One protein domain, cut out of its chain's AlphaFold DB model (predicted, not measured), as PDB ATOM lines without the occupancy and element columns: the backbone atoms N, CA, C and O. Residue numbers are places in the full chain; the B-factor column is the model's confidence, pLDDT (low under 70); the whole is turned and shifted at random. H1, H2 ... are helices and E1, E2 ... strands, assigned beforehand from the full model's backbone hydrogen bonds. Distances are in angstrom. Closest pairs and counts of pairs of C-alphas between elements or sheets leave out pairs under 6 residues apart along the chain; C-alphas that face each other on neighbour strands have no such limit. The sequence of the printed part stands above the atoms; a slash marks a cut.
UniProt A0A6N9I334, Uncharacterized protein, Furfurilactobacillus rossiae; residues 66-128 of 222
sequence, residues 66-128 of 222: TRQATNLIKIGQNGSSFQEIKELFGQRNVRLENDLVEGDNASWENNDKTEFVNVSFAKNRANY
ATOM      1  N   THR A  66     -41.193  33.173 -28.564       57.38
ATOM      2  CA  THR A  66     -42.517  33.580 -28.135       57.38
ATOM      3  C   THR A  66     -43.373  33.545 -29.380       57.38
ATOM      4  O   THR A  66     -43.031  34.113 -30.418       57.38
ATOM      5  N   ARG A  67     -44.533  32.904 -29.277       63.31
ATOM      6  CA  ARG A  67     -45.567  32.959 -30.315       63.31
ATOM      7  C   ARG A  67     -45.902  34.408 -30.718       63.31
ATOM      8  O   ARG A  67     -46.463  34.654 -31.775       63.31
ATOM      9  N   GLN A  68     -45.570  35.374 -29.858       67.56
ATOM     10  CA  GLN A  68     -45.634  36.805 -30.131       67.56
ATOM     11  C   GLN A  68     -44.570  37.267 -31.139       67.56
ATOM     12  O   GLN A  68     -44.922  37.977 -32.074       67.56
ATOM     13  N   ALA A  69     -43.310  36.841 -30.999       75.69
ATOM     14  CA  ALA A  69     -42.240  37.165 -31.943       75.69
ATOM     15  C   ALA A  69     -42.502  36.577 -33.341       75.69
ATOM     16  O   ALA A  69     -42.318  37.274 -34.337       75.69
ATOM     17  N   THR A  70     -43.019  35.344 -33.436       82.38
ATOM     18  CA  THR A  70     -43.356  34.734 -34.738       82.38
ATOM     19  C   THR A  70     -44.465  35.481 -35.483       82.38
ATOM     20  O   THR A  70     -44.422  35.570 -36.707       82.38
ATOM     21  N   ASN A  71     -45.423  36.087 -34.772       82.44
ATOM     22  CA  ASN A  71     -46.496  36.884 -35.382       82.44
ATOM     23  C   ASN A  71     -46.006  38.194 -36.028       82.44
ATOM     24  O   ASN A  71     -46.752  38.807 -36.791       82.44
ATOM     25  N   LEU A  72     -44.785  38.645 -35.719       87.06
ATOM     26  CA  LEU A  72     -44.194  39.855 -36.301       87.06
ATOM     27  C   LEU A  72     -43.477  39.583 -37.633       87.06
ATOM     28  O   LEU A  72     -43.126  40.524 -38.348       87.06
ATOM     29  N   ILE A  73     -43.280  38.310 -37.985       89.88
ATOM     30  CA  ILE A  73     -42.590  37.894 -39.205       89.88
ATOM     31  C   ILE A  73     -43.547  37.989 -40.392       89.88
ATOM     32  O   ILE A  73     -44.619  37.384 -40.405       89.88
ATOM     33  N   LYS A  74     -43.140  38.729 -41.425       93.50
ATOM     34  CA  LYS A  74     -43.864  38.817 -42.697       93.50
ATOM     35  C   LYS A  74     -43.333  37.767 -43.663       93.50
ATOM     36  O   LYS A  74     -42.120  37.600 -43.763       93.50
ATOM     37  N   ILE A  75     -44.223  37.121 -44.411       93.38
ATOM     38  CA  ILE A  75     -43.887  36.111 -45.422       93.38
ATOM     39  C   ILE A  75     -44.303  36.610 -46.818       93.38
ATOM     40  O   ILE A  75     -45.304  37.312 -46.955       93.38
ATOM     41  N   GLY A  76     -43.521  36.286 -47.853       90.00
ATOM     42  CA  GLY A  76     -43.816  36.582 -49.261       90.00
ATOM     43  C   GLY A  76     -42.962  37.704 -49.864       90.00
ATOM     44  O   GLY A  76     -41.830  37.941 -49.448       90.00
ATOM     45  N   GLN A  77     -43.496  38.416 -50.866       87.31
ATOM     46  CA  GLN A  77     -42.742  39.428 -51.636       87.31
ATOM     47  C   GLN A  77     -42.178  40.571 -50.774       87.31
ATOM     48  O   GLN A  77     -41.104  41.090 -51.063       87.31
ATOM     49  N   ASN A  78     -42.879  40.918 -49.691       90.12
ATOM     50  CA  ASN A  78     -42.449  41.897 -48.687       90.12
ATOM     51  C   ASN A  78     -42.073  41.209 -47.364       90.12
ATOM     52  O   ASN A  78     -42.339  41.743 -46.284       90.12
ATOM     53  N   GLY A  79     -41.528  39.994 -47.452       92.50
ATOM     54  CA  GLY A  79     -41.153  39.193 -46.298       92.50
ATOM     55  C   GLY A  79     -40.057  39.841 -45.453       92.50
ATOM     56  O   GLY A  79     -39.228  40.615 -45.950       92.50
ATOM     57  N   SER A  80     -40.044  39.506 -44.167       93.62
ATOM     58  CA  SER A  80     -38.980  39.906 -43.251       93.62
ATOM     59  C   SER A  80     -37.647  39.328 -43.727       93.62
ATOM     60  O   SER A  80     -37.560  38.186 -44.173       93.62
ATOM     61  N   SER A  81     -36.599  40.130 -43.674       91.94
ATOM     62  CA  SER A  81     -35.233  39.715 -43.954       91.94
ATOM     63  C   SER A  81     -34.670  38.854 -42.831       91.94
ATOM     64  O   SER A  81     -35.170  38.864 -41.705       91.94
ATOM     65  N   PHE A  82     -33.592  38.125 -43.119       88.25
ATOM     66  CA  PHE A  82     -32.921  37.310 -42.107       88.25
ATOM     67  C   PHE A  82     -32.487  38.144 -40.893       88.25
ATOM     68  O   PHE A  82     -32.669  37.720 -39.753       88.25
ATOM     69  N   GLN A  83     -31.969  39.351 -41.131       87.00
ATOM     70  CA  GLN A  83     -31.523  40.250 -40.069       87.00
ATOM     71  C   GLN A  83     -32.689  40.722 -39.186       87.00
ATOM     72  O   GLN A  83     -32.569  40.672 -37.967       87.00
ATOM     73  N   GLU A  84     -33.831  41.089 -39.781       90.00
ATOM     74  CA  GLU A  84     -35.036  41.469 -39.026       90.00
ATOM     75  C   GLU A  84     -35.529  40.313 -38.141       90.00
ATOM     76  O   GLU A  84     -35.855  40.514 -36.975       90.00
ATOM     77  N   ILE A  85     -35.533  39.078 -38.653       87.56
ATOM     78  CA  ILE A  85     -35.959  37.902 -37.875       87.56
ATOM     79  C   ILE A  85     -34.952  37.568 -36.768       87.56
ATOM     80  O   ILE A  85     -35.337  37.237 -35.645       87.56
ATOM     81  N   LYS A  86     -33.654  37.708 -37.045       84.31
ATOM     82  CA  LYS A  86     -32.591  37.532 -36.051       84.31
ATOM     83  C   LYS A  86     -32.697  38.546 -34.907       84.31
ATOM     84  O   LYS A  86     -32.387  38.208 -33.770       84.31
ATOM     85  N   GLU A  87     -33.142  39.769 -35.181       85.38
ATOM     86  CA  GLU A  87     -33.400  40.779 -34.148       85.38
ATOM     87  C   GLU A  87     -34.613  40.425 -33.276       85.38
ATOM     88  O   GLU A  87     -34.577  40.676 -32.073       85.38
ATOM     89  N   LEU A  88     -35.640  39.776 -33.841       83.38
ATOM     90  CA  LEU A  88     -36.830  39.334 -33.099       83.38
ATOM     91  C   LEU A  88     -36.542  38.197 -32.108       83.38
ATOM     92  O   LEU A  88     -37.056  38.218 -30.992       83.38
ATOM     93  N   PHE A  89     -35.740  37.205 -32.503       76.81
ATOM     94  CA  PHE A  89     -35.428  36.043 -31.653       76.81
ATOM     95  C   PHE A  89     -34.121  36.186 -30.861       76.81
ATOM     96  O   PHE A  89     -33.830  35.377 -29.978       76.81
ATOM     97  N   GLY A  90     -33.326  37.214 -31.158       71.56
ATOM     98  CA  GLY A  90     -31.988  37.388 -30.613       71.56
ATOM     99  C   GLY A  90     -30.943  36.474 -31.267       71.56
ATOM    100  O   GLY A  90     -31.206  35.695 -32.181       71.56
ATOM    101  N   GLN A  91     -29.696  36.585 -30.800       60.34
ATOM    102  CA  GLN A  91     -28.563  35.844 -31.372       60.34
ATOM    103  C   GLN A  91     -28.462  34.382 -30.906       60.34
ATOM    104  O   GLN A  91     -27.663  33.625 -31.456       60.34
ATOM    105  N   ARG A  92     -29.202  33.987 -29.865       55.91
ATOM    106  CA  ARG A  92     -29.057  32.675 -29.223       55.91
ATOM    107  C   ARG A  92     -29.964  31.644 -29.913       55.91
ATOM    108  O   ARG A  92     -31.066  31.973 -30.325       55.91
ATOM    109  N   ASN A  93     -29.475  30.409 -30.029       60.12
ATOM    110  CA  ASN A  93     -30.168  29.235 -30.585       60.12
ATOM    111  C   ASN A  93     -30.507  29.254 -32.088       60.12
ATOM    112  O   ASN A  93     -31.336  28.460 -32.529       60.12
ATOM    113  N   VAL A  94     -29.841  30.093 -32.888       60.47
ATOM    114  CA  VAL A  94     -29.951  30.009 -34.353       60.47
ATOM    115  C   VAL A  94     -29.092  28.851 -34.854       60.47
ATOM    116  O   VAL A  94     -27.864  28.905 -34.754       60.47
ATOM    117  N   ARG A  95     -29.715  27.814 -35.413       64.00
ATOM    118  CA  ARG A  95     -29.018  26.833 -36.248       64.00
ATOM    119  C   ARG A  95     -29.170  27.255 -37.700       64.00
ATOM    120  O   ARG A  95     -30.273  27.306 -38.239       64.00
ATOM    121  N   LEU A  96     -28.040  27.588 -38.313       62.38
ATOM    122  CA  LEU A  96     -27.953  27.771 -39.753       62.38
ATOM    123  C   LEU A  96     -27.732  26.393 -40.363       62.38
ATOM    124  O   LEU A  96     -26.659  25.807 -40.228       62.38
ATOM    125  N   GLU A  97     -28.776  25.852 -40.975       56.53
ATOM    126  CA  GLU A  97     -28.649  24.668 -41.809       56.53
ATOM    127  C   GLU A  97     -28.105  25.129 -43.167       56.53
ATOM    128  O   GLU A  97     -28.869  25.535 -44.039       56.53
ATOM    129  N   ASN A  98     -26.772  25.073 -43.292       49.69
ATOM    130  CA  ASN A  98     -25.918  25.331 -44.465       49.69
ATOM    131  C   ASN A  98     -25.153  26.667 -44.472       49.69
ATOM    132  O   ASN A  98     -25.690  27.741 -44.197       49.69
ATOM    133  N   ASP A  99     -23.863  26.558 -44.809       44.47
ATOM    134  CA  ASP A  99     -22.946  27.673 -45.019       44.47
ATOM    135  C   ASP A  99     -23.487  28.619 -46.099       44.47
ATOM    136  O   ASP A  99     -23.849  28.216 -47.203       44.47
ATOM    137  N   LEU A 100     -23.545  29.896 -45.731       49.62
ATOM    138  CA  LEU A 100     -24.162  31.005 -46.448       49.62
ATOM    139  C   LEU A 100     -23.555  31.223 -47.843       49.62
ATOM    140  O   LEU A 100     -22.639  32.025 -48.015       49.62
ATOM    141  N   VAL A 101     -24.148  30.593 -48.852       41.16
ATOM    142  CA  VAL A 101     -24.152  31.091 -50.230       41.16
ATOM    143  C   VAL A 101     -25.591  31.011 -50.721       41.16
ATOM    144  O   VAL A 101     -26.056  29.952 -51.112       41.16
ATOM    145  N   GLU A 102     -26.301  32.136 -50.636       43.47
ATOM    146  CA  GLU A 102     -27.582  32.359 -51.323       43.47
ATOM    147  C   GLU A 102     -28.620  31.229 -51.196       43.47
ATOM    148  O   GLU A 102     -29.113  30.711 -52.191       43.47
ATOM    149  N   GLY A 103     -28.998  30.894 -49.964       51.00
ATOM    150  CA  GLY A 103     -30.235  30.165 -49.707       51.00
ATOM    151  C   GLY A 103     -30.122  29.139 -48.588       51.00
ATOM    152  O   GLY A 103     -29.065  28.597 -48.315       51.00
ATOM    153  N   ASP A 104     -31.166  28.805 -47.854       72.81
ATOM    154  CA  ASP A 104     -32.538  29.274 -47.961       72.81
ATOM    155  C   ASP A 104     -33.234  29.125 -46.613       72.81
ATOM    156  O   ASP A 104     -34.408  29.407 -46.587       72.81
ATOM    157  N   ASN A 105     -32.588  28.713 -45.505       83.38
ATOM    158  CA  ASN A 105     -33.277  28.357 -44.256       83.38
ATOM    159  C   ASN A 105     -32.552  28.829 -42.987       83.38
ATOM    160  O   ASN A 105     -31.326  28.803 -42.906       83.38
ATOM    161  N   ALA A 106     -33.315  29.197 -41.961       85.81
ATOM    162  CA  ALA A 106     -32.814  29.402 -40.609       85.81
ATOM    163  C   ALA A 106     -33.768  28.769 -39.598       85.81
ATOM    164  O   ALA A 106     -34.985  28.894 -39.739       85.81
ATOM    165  N   SER A 107     -33.202  28.106 -38.591       85.12
ATOM    166  CA  SER A 107     -33.958  27.465 -37.523       85.12
ATOM    167  C   SER A 107     -33.645  28.113 -36.179       85.12
ATOM    168  O   SER A 107     -32.480  28.335 -35.843       85.12
ATOM    169  N   TRP A 108     -34.685  28.393 -35.404       84.69
ATOM    170  CA  TRP A 108     -34.600  28.767 -33.998       84.69
ATOM    171  C   TRP A 108     -35.274  27.669 -33.188       84.69
ATOM    172  O   TRP A 108     -36.406  27.300 -33.483       84.69
ATOM    173  N   GLU A 109     -34.599  27.166 -32.160       81.56
ATOM    174  CA  GLU A 109     -35.104  26.093 -31.294       81.56
ATOM    175  C   GLU A 109     -35.004  26.527 -29.822       81.56
ATOM    176  O   GLU A 109     -34.038  27.185 -29.413       81.56
ATOM    177  N   ASN A 110     -35.995  26.186 -29.000       74.88
ATOM    178  CA  ASN A 110     -35.873  26.353 -27.553       74.88
ATOM    179  C   ASN A 110     -35.001  25.236 -26.933       74.88
ATOM    180  O   ASN A 110     -34.706  24.216 -27.553       74.88
ATOM    181  N   ASN A 111     -34.527  25.422 -25.697       70.31
ATOM    182  CA  ASN A 111     -33.535  24.506 -25.112       70.31
ATOM    183  C   ASN A 111     -34.074  23.088 -24.851       70.31
ATOM    184  O   ASN A 111     -33.306  22.127 -24.866       70.31
ATOM    185  N   ASP A 112     -35.371  22.958 -24.586       71.25
ATOM    186  CA  ASP A 112     -36.067  21.695 -24.331       71.25
ATOM    187  C   ASP A 112     -36.622  21.043 -25.609       71.25
ATOM    188  O   ASP A 112     -37.200  19.956 -25.530       71.25
ATOM    189  N   LYS A 113     -36.390  21.651 -26.783       72.44
ATOM    190  CA  LYS A 113     -36.796  21.152 -28.109       72.44
ATOM    191  C   LYS A 113     -38.300  20.924 -28.251       72.44
ATOM    192  O   LYS A 113     -38.754  20.075 -29.023       72.44
ATOM    193  N   THR A 114     -39.084  21.633 -27.453       74.12
ATOM    194  CA  THR A 114     -40.545  21.585 -27.499       74.12
ATOM    195  C   THR A 114     -41.098  22.594 -28.492       74.12
ATOM    196  O   THR A 114     -42.206  22.400 -28.984       74.12
ATOM    197  N   GLU A 115     -40.323  23.620 -28.846       80.31
ATOM    198  CA  GLU A 115     -40.711  24.644 -29.806       80.31
ATOM    199  C   GLU A 115     -39.573  24.947 -30.777       80.31
ATOM    200  O   GLU A 115     -38.420  25.131 -30.375       80.31
ATOM    201  N   PHE A 116     -39.918  25.046 -32.057       84.69
ATOM    202  CA  PHE A 116     -38.991  25.501 -33.082       84.69
ATOM    203  C   PHE A 116     -39.689  26.358 -34.135       84.69
ATOM    204  O   PHE A 116     -40.901  26.274 -34.347       84.69
ATOM    205  N   VAL A 117     -38.895  27.189 -34.803       88.00
ATOM    206  CA  VAL A 117     -39.301  28.004 -35.945       88.00
ATOM    207  C   VAL A 117     -38.280  27.803 -37.042       88.00
ATOM    208  O   VAL A 117     -37.115  28.137 -36.857       88.00
ATOM    209  N   ASN A 118     -38.727  27.309 -38.188       90.50
ATOM    210  CA  ASN A 118     -37.933  27.236 -39.402       90.50
ATOM    211  C   ASN A 118     -38.449  28.293 -40.369       90.50
ATOM    212  O   ASN A 118     -39.642  28.352 -40.655       90.50
ATOM    213  N   VAL A 119     -37.565  29.135 -40.885       91.00
ATOM    214  CA  VAL A 119     -37.914  30.148 -41.882       91.00
ATOM    215  C   VAL A 119     -37.095  29.899 -43.122       91.00
ATOM    216  O   VAL A 119     -35.870  29.859 -43.019       91.00
ATOM    217  N   SER A 120     -37.762  29.810 -44.273       91.62
ATOM    218  CA  SER A 120     -37.082  29.841 -45.558       91.62
ATOM    219  C   SER A 120     -37.068  31.233 -46.174       91.62
ATOM    220  O   SER A 120     -38.071  31.948 -46.126       91.62
ATOM    221  N   PHE A 121     -35.972  31.610 -46.819       89.62
ATOM    222  CA  PHE A 121     -35.752  32.902 -47.452       89.62
ATOM    223  C   PHE A 121     -35.608  32.731 -48.959       89.62
ATOM    224  O   PHE A 121     -34.989  31.788 -49.407       89.62
ATOM    225  N   ALA A 122     -36.120  33.672 -49.743       88.69
ATOM    226  CA  ALA A 122     -35.796  33.825 -51.155       88.69
ATOM    227  C   ALA A 122     -35.259  35.245 -51.353       88.69
ATOM    228  O   ALA A 122     -35.937  36.210 -51.004       88.69
ATOM    229  N   LYS A 123     -34.031  35.401 -51.871       88.56
ATOM    230  CA  LYS A 123     -33.368  36.719 -52.015       88.56
ATOM    231  C   LYS A 123     -33.384  37.546 -50.713       88.56
ATOM    232  O   LYS A 123     -33.706  38.733 -50.727       88.56
ATOM    233  N   ASN A 124     -33.069  36.907 -49.580       88.81
ATOM    234  CA  ASN A 124     -33.102  37.512 -48.240       88.81
ATOM    235  C   ASN A 124     -34.490  38.056 -47.823       88.81
ATOM    236  O   ASN A 124     -34.593  39.044 -47.099       88.81
ATOM    237  N   ARG A 125     -35.572  37.428 -48.293       91.94
ATOM    238  CA  ARG A 125     -36.950  37.715 -47.872       91.94
ATOM    239  C   ARG A 125     -37.622  36.423 -47.446       91.94
ATOM    240  O   ARG A 125     -37.637  35.473 -48.222       91.94
ATOM    241  N   ALA A 126     -38.153  36.378 -46.231       92.62
ATOM    242  CA  ALA A 126     -38.852  35.208 -45.726       92.62
ATOM    243  C   ALA A 126     -40.025  34.859 -46.651       92.62
ATOM    244  O   ALA A 126     -40.892  35.684 -46.934       92.62
ATOM    245  N   ASN A 127     -40.015  33.635 -47.159       92.94
ATOM    246  CA  ASN A 127     -40.913  33.142 -48.199       92.94
ATOM    247  C   ASN A 127     -41.693  31.898 -47.746       92.94
ATOM    248  O   ASN A 127     -42.725  31.557 -48.322       92.94
ATOM    249  N   TYR A 128     -41.218  31.243 -46.692       93.56
ATOM    250  CA  TYR A 128     -41.874  30.130 -46.028       93.56
ATOM    251  C   TYR A 128     -41.539  30.189 -44.541       93.56
ATOM    252  O   TYR A 128     -40.441  30.600 -44.170       93.56
TER     253      TYR A 128
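Overview. This is residues 66 to 128 of the 222 residues of an uncharacterized protein of Furfurilactobacillus rossiae (UniProt A0A6N9I334). A long two-strand hairpin, E1 and E2, is widened at one end by the short strand E3, and the helix H2 packs over one face of this small sheet, along E2. The short helix H1 lies near the last residues of H2, and a long loop, residues 90 to 104, leads from H2 to E1, with its residues 94 to 95 paired beside that strand. The printed part has 63 residues, with two named helices and three named strands in the order H1, H2, E1, E2, E3; the sheet's order is E1, E2, E3, antiparallel throughout. The class is mixed, helices and strands, with 29 of the 63 residues in named elements. The whole is compact, with a radius of gyration of the C-alphas of 11.1 A and spans of 31 by 26 by 17 A.

Along the chain. H1 is residues 67 to 70, beginning at C-alpha 67 (-45.567, 32.959, -30.315). H2 is residues 82 to 89, 10.8 A long, from C-alpha 82 at (-32.921, 37.310, -42.107). E1 is residues 105 to 109, 13.3 A long. E2 is residues 115 to 122 and is 23.8 A long. E3, residues 125 to 128, ends at C-alpha 128 (-41.874, 30.130, -46.028).

Arrangement. E1, E2 and E3 form a meander, each strand the antiparallel neighbour of the one before, and both pairs are hairpins. E1 and E2 stand at 166 degrees, with N 106 and O 119 at 2.8 A, within hydrogen-bond range. E2 and E3 stand at 123 degrees, with N 122 and O 125 at 2.8 A. The pairing is staggered: E2 pairs with E1 over residues 116 to 120 and with E3 over 120 to 122. The sheet is only just strongly twisted, its C-alphas lying up to 4.0 A off the best plane. H2 is on the sheet at a height of 8.4 A, over E2 and along the strands, at 14 degrees to E2 on the local plane. The closest C-alphas of H2 and E3, those of Phe 82 and Arg 125, are 7.0 A apart. H1 is not on the sheet; it is close to H2 but not clearly touching, with the C-alphas of Ala 69 and Leu 88, their closest, 5.9 A apart. H1 is apart from E1 and E3. In H2 every O i to N i+4 pair is within hydrogen-bond range; H1 is too short for such a pair, and its one O i to N i+3 pair is not within range.

Size, cuts and confidence. The two C-alphas farthest apart, those of Gln 77 and Asp 112, are 33.2 A from each other. The printed part has no cut. The links H1 to H2, 11 residues, and H2 to E1, 15 residues, are long; E1 to E2 and E2 to E3 are tight. The mean pLDDT of the printed part is 77.8, with residues 66 to 68 and 91 to 103 under 70.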